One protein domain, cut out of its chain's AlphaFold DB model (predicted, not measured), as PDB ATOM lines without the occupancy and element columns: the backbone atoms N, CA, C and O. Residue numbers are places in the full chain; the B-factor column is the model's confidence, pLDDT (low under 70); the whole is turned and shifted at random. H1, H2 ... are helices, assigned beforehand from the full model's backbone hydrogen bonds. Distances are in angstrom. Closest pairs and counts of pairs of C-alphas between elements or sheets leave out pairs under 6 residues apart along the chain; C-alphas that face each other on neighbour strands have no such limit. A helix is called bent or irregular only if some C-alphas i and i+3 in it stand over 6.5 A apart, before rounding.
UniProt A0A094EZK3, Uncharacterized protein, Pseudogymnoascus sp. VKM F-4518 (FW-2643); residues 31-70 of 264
ATOM      1  N   ALA A  31      32.499 -47.588  34.512       65.50
ATOM      2  CA  ALA A  31      31.389 -47.285  33.609       65.50
ATOM      3  C   ALA A  31      30.163 -46.737  34.361       65.50
ATOM      4  O   ALA A  31      29.509 -45.814  33.877       65.50
ATOM      5  N   THR A  32      29.877 -47.245  35.566       75.19
ATOM      6  CA  THR A  32      28.798 -46.729  36.423       75.19
ATOM      7  C   THR A  32      29.058 -45.286  36.854       75.19
ATOM      8  O   THR A  32      28.163 -44.458  36.723       75.19
ATOM      9  N   THR A  33      30.275 -44.949  37.290       81.56
ATOM     10  CA  THR A  33      30.630 -43.566  37.656       81.56
ATOM     11  C   THR A  33      30.560 -42.623  36.457       81.56
ATOM     12  O   THR A  33      29.996 -41.542  36.563       81.56
ATOM     13  N   GLN A  34      31.072 -43.034  35.293       83.31
ATOM     14  CA  GLN A  34      30.990 -42.218  34.075       83.31
ATOM     15  C   GLN A  34      29.544 -41.955  33.649       83.31
ATOM     16  O   GLN A  34      29.203 -40.830  33.298       83.31
ATOM     17  N   ARG A  35      28.684 -42.977  33.718       82.06
ATOM     18  CA  ARG A  35      27.259 -42.826  33.418       82.06
ATOM     19  C   ARG A  35      26.563 -41.906  34.418       82.06
ATOM     20  O   ARG A  35      25.773 -41.074  33.995       82.06
ATOM     21  N   LEU A  36      26.863 -42.026  35.712       83.75
ATOM     22  CA  LEU A  36      26.318 -41.132  36.739       83.75
ATOM     23  C   LEU A  36      26.727 -39.678  36.490       83.75
ATOM     24  O   LEU A  36      25.860 -38.811  36.475       83.75
ATOM     25  N   ASN A  37      28.005 -39.430  36.203       88.06
ATOM     26  CA  ASN A  37      28.499 -38.087  35.893       88.06
ATOM     27  C   ASN A  37      27.830 -37.510  34.637       88.06
ATOM     28  O   ASN A  37      27.502 -36.327  34.602       88.06
ATOM     29  N   LEU A  38      27.598 -38.339  33.612       87.31
ATOM     30  CA  LEU A  38      26.884 -37.919  32.407       87.31
ATOM     31  C   LEU A  38      25.429 -37.548  32.719       87.31
ATOM     32  O   LEU A  38      24.975 -36.479  32.321       87.31
ATOM     33  N   LEU A  39      24.712 -38.409  33.448       84.19
ATOM     34  CA  LEU A  39      23.330 -38.143  33.849       84.19
ATOM     35  C   LEU A  39      23.239 -36.864  34.687       84.19
ATOM     36  O   LEU A  39      22.369 -36.040  34.424       84.19
ATOM     37  N   GLN A  40      24.168 -36.654  35.621       86.44
ATOM     38  CA  GLN A  40      24.276 -35.399  36.366       86.44
ATOM     39  C   GLN A  40      24.494 -34.217  35.418       86.44
ATOM     40  O   GLN A  40      23.725 -33.271  35.456       86.44
ATOM     41  N   SER A  41      25.454 -34.280  34.493       89.56
ATOM     42  CA  SER A  41      25.709 -33.154  33.576       89.56
ATOM     43  C   SER A  41      24.502 -32.757  32.714       89.56
ATOM     44  O   SER A  41      24.379 -31.595  32.343       89.56
ATOM     45  N   ILE A  42      23.612 -33.709  32.417       85.75
ATOM     46  CA  ILE A  42      22.411 -33.494  31.601       85.75
ATOM     47  C   ILE A  42      21.260 -32.960  32.456       85.75
ATOM     48  O   ILE A  42      20.623 -31.976  32.092       85.75
ATOM     49  N   TYR A  43      20.995 -33.590  33.602       85.62
ATOM     50  CA  TYR A  43      19.794 -33.323  34.393       85.62
ATOM     51  C   TYR A  43      19.993 -32.289  35.510       85.62
ATOM     52  O   TYR A  43      19.031 -31.615  35.878       85.62
ATOM     53  N   GLU A  44      21.215 -32.106  36.021       87.94
ATOM     54  CA  GLU A  44      21.528 -31.139  37.087       87.94
ATOM     55  C   GLU A  44      21.117 -29.699  36.725       87.94
ATOM     56  O   GLU A  44      20.484 -29.054  37.562       87.94
ATOM     57  N   PRO A  45      21.363 -29.180  35.500       89.31
ATOM     58  CA  PRO A  45      20.976 -27.809  35.160       89.31
ATOM     59  C   PRO A  45      19.467 -27.552  35.257       89.31
ATOM     60  O   PRO A  45      19.052 -26.456  35.622       89.31
ATOM     61  N   ALA A  46      18.646 -28.555  34.935       85.12
ATOM     62  CA  ALA A  46      17.190 -28.433  34.947       85.12
ATOM     63  C   ALA A  46      16.586 -28.747  36.324       85.12
ATOM     64  O   ALA A  46      15.616 -28.113  36.728       85.12
ATOM     65  N   PHE A  47      17.160 -29.705  37.058       87.06
ATOM     66  CA  PHE A  47      16.510 -30.319  38.221       87.06
ATOM     67  C   PHE A  47      17.332 -30.271  39.516       87.06
ATOM     68  O   PHE A  47      16.817 -30.655  40.562       87.06
ATOM     69  N   GLY A  48      18.567 -29.757  39.498       85.38
ATOM     70  CA  GLY A  48      19.459 -29.719  40.671       85.38
ATOM     71  C   GLY A  48      18.948 -28.865  41.839       85.38
ATOM     72  O   GLY A  48      19.404 -28.999  42.971       85.38
ATOM     73  N   HIS A  49      17.953 -28.007  41.594       89.06
ATOM     74  CA  HIS A  49      17.277 -27.235  42.637       89.06
ATOM     75  C   HIS A  49      16.256 -28.061  43.446       89.06
ATOM     76  O   HIS A  49      15.852 -27.636  44.532       89.06
ATOM     77  N   LEU A  50      15.830 -29.228  42.944       89.19
ATOM     78  CA  LEU A  50      14.876 -30.106  43.620       89.19
ATOM     79  C   LEU A  50      15.577 -30.911  44.717       89.19
ATOM     80  O   LEU A  50      16.579 -31.586  44.482       89.19
ATOM     81  N   ARG A  51      15.027 -30.878  45.934       90.12
ATOM     82  CA  ARG A  51      15.572 -31.661  47.048       90.12
ATOM     83  C   ARG A  51      15.138 -33.125  46.914       90.12
ATOM     84  O   ARG A  51      13.944 -33.373  46.775       90.12
ATOM     85  N   PRO A  52      16.053 -34.105  47.027       87.50
ATOM     86  CA  PRO A  52      15.678 -35.515  47.020       87.50
ATOM     87  C   PRO A  52      14.584 -35.815  48.052       87.50
ATOM     88  O   PRO A  52      14.689 -35.382  49.202       87.50
ATOM     89  N   ARG A  53      13.561 -36.578  47.644       88.00
ATOM     90  CA  ARG A  53      12.365 -36.922  48.442       88.00
ATOM     91  C   ARG A  53      11.456 -35.743  48.820       88.00
ATOM     92  O   ARG A  53      10.578 -35.910  49.665       88.00
ATOM     93  N   SER A  54      11.650 -34.554  48.245       92.25
ATOM     94  CA  SER A  54      10.643 -33.497  48.368       92.25
ATOM     95  C   SER A  54       9.387 -33.864  47.567       92.25
ATOM     96  O   SER A  54       9.481 -34.652  46.619       92.25
ATOM     97  N   PRO A  55       8.213 -33.301  47.902       93.25
ATOM     98  CA  PRO A  55       6.994 -33.534  47.133       93.25
ATOM     99  C   PRO A  55       7.164 -33.237  45.637       93.25
ATOM    100  O   PRO A  55       6.667 -33.986  44.804       93.25
ATOM    101  N   GLU A  56       7.911 -32.187  45.288       89.12
ATOM    102  CA  GLU A  56       8.185 -31.786  43.905       89.12
ATOM    103  C   GLU A  56       9.110 -32.778  43.190       89.12
ATOM    104  O   GLU A  56       8.889 -33.094  42.022       89.12
ATOM    105  N   TYR A  57      10.119 -33.307  43.892       86.56
ATOM    106  CA  TYR A  57      11.005 -34.341  43.356       86.56
ATOM    107  C   TYR A  57      10.239 -35.636  43.072       86.56
ATOM    108  O   TYR A  57      10.360 -36.205  41.988       86.56
ATOM    109  N   GLU A  58       9.422 -36.085  44.028       87.69
ATOM    110  CA  GLU A  58       8.591 -37.281  43.869       87.69
ATOM    111  C   GLU A  58       7.530 -37.079  42.780       87.69
ATOM    112  O   GLU A  58       7.282 -37.984  41.984       87.69
ATOM    113  N   ALA A  59       6.930 -35.889  42.683       87.44
ATOM    114  CA  ALA A  59       5.991 -35.563  41.613       87.44
ATOM    115  C   ALA A  59       6.661 -35.626  40.233       87.44
ATOM    116  O   ALA A  59       6.103 -36.227  39.316       87.44
ATOM    117  N   LEU A  60       7.871 -35.073  40.088       83.19
ATOM    118  CA  LEU A  60       8.637 -35.147  38.844       83.19
ATOM    119  C   LEU A  60       9.010 -36.595  38.498       83.19
ATOM    120  O   LEU A  60       8.786 -37.026  37.369       83.19
ATOM    121  N   ALA A  61       9.526 -37.363  39.461       80.44
ATOM    122  CA  ALA A  61       9.909 -38.759  39.256       80.44
ATOM    123  C   ALA A  61       8.720 -39.638  38.827       80.44
ATOM    124  O   ALA A  61       8.867 -40.501  37.963       80.44
ATOM    125  N   ASN A  62       7.535 -39.383  39.386       82.50
ATOM    126  CA  ASN A  62       6.308 -40.113  39.064       82.50
ATOM    127  C   ASN A  62       5.545 -39.540  37.858       82.50
ATOM    128  O   ASN A  62       4.570 -40.144  37.418       82.50
ATOM    129  N   SER A  63       5.962 -38.390  37.319       82.81
ATOM    130  CA  SER A  63       5.246 -37.711  36.231       82.81
ATOM    131  C   SER A  63       5.272 -38.483  34.912       82.81
ATOM    132  O   SER A  63       4.359 -38.332  34.103       82.81
ATOM    133  N   GLY A  64       6.330 -39.267  34.681       81.06
ATOM    134  CA  GLY A  64       6.591 -39.901  33.391       81.06
ATOM    135  C   GLY A  64       6.903 -38.911  32.255       81.06
ATOM    136  O   GLY A  64       6.756 -39.273  31.092       81.06
ATOM    137  N   LYS A  65       7.281 -37.663  32.574       82.31
ATOM    138  CA  LYS A  65       7.482 -36.577  31.594       82.31
ATOM    139  C   LYS A  65       8.884 -35.980  31.588       82.31
ATOM    140  O   LYS A  65       9.150 -35.070  30.811       82.31
ATOM    141  N   VAL A  66       9.802 -36.500  32.401       84.50
ATOM    142  CA  VAL A  66      11.177 -35.980  32.501       84.50
ATOM    143  C   VAL A  66      11.861 -35.999  31.138       84.50
ATOM    144  O   VAL A  66      12.566 -35.054  30.780       84.50
ATOM    145  N   TRP A  67      11.649 -37.066  30.367       86.25
ATOM    146  CA  TRP A  67      12.192 -37.191  29.027       86.25
ATOM    147  C   TRP A  67      11.615 -36.155  28.062       86.25
ATOM    148  O   TRP A  67      12.387 -35.446  27.421       86.25
ATOM    149  N   GLU A  68      10.287 -36.056  27.970       83.50
ATOM    150  CA  GLU A  68       9.605 -35.119  27.068       83.50
ATOM    151  C   GLU A  68       9.958 -33.665  27.410       83.50
ATOM    152  O   GLU A  68      10.348 -32.900  26.531       83.50
ATOM    153  N   ASP A  69       9.912 -33.302  28.692       82.62
ATOM    154  CA  ASP A  69      10.134 -31.929  29.150       82.62
ATOM    155  C   ASP A  69      11.586 -31.471  28.937       82.62
ATOM    156  O   ASP A  69      11.838 -30.308  28.603       82.62
ATOM    157  N   HIS A  70      12.551 -32.381  29.119       84.62
ATOM    158  CA  HIS A  70      13.973 -32.065  28.998       84.62
ATOM    159  C   HIS A  70      14.502 -32.216  27.569       84.62
ATOM    160  O   HIS A  70      15.150 -31.305  27.056       84.62
TER     161      HIS A  70
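This is residues 31 to 70 of the 264 residues of an uncharacterized protein of Pseudogymnoascus sp. VKM F-4518 (FW-2643) (UniProt A0A094EZK3). One long, kinked helix, H1, reaches out as an arm with residues 31 to 39, and after Phe 47 the backbone curves round through a link, residues 48 to 54, and two shorter helices, H2 and H3. The end of H1, the link of residues 48 to 54, H2 and H3 make an open loop that comes back near H1 at His 70. The printed part has 40 residues with three named helices, H1, H2 and H3 in that order, and no named strand; its class is all helix. It is only just loose, close to compact, with a radius of gyration of the C-alphas of 11.0 A and spans of 30 by 21 by 17 A.

Begin with H1, residues 31 to 47, which has a kink of 33 degrees near residue 41; residues 31 to 39 stand free. It is only just irregular: C-alphas 42 and 45 are 6.9 A apart. Go on to H2, residues 55 to 63, which is apart from H1. H3, residues 66 to 70, is close to H2 but not clearly touching, the closest C-alphas being those of Leu 60 and Val 66 at 6.9 A. H3 is also close to H1 but not clearly touching; here the closest C-alphas, of Ala 46 and His 70, are 7.7 A apart. In H2 and H3 every O i to N i+4 pair is within hydrogen-bond range, in H1 11 of 13.

Find C-alpha 31 at (31.389, -47.285, 33.609); from there H1 runs 23.0 A to C-alpha 47. H2 begins at C-alpha 55, (6.994, -33.534, 47.133), and is 11.8 A long. H3 measures 6.0 A and ends at C-alpha 70, (13.973, -32.065, 28.998).

The C-alphas farthest apart, of Ala 31 and Pro 55, are 31.1 A apart. The printed part has no cut; the link from H1 to H2 is short and that from H2 to H3 tight. Mean pLDDT of the printed part is 85.2, and residue 31 is under 70.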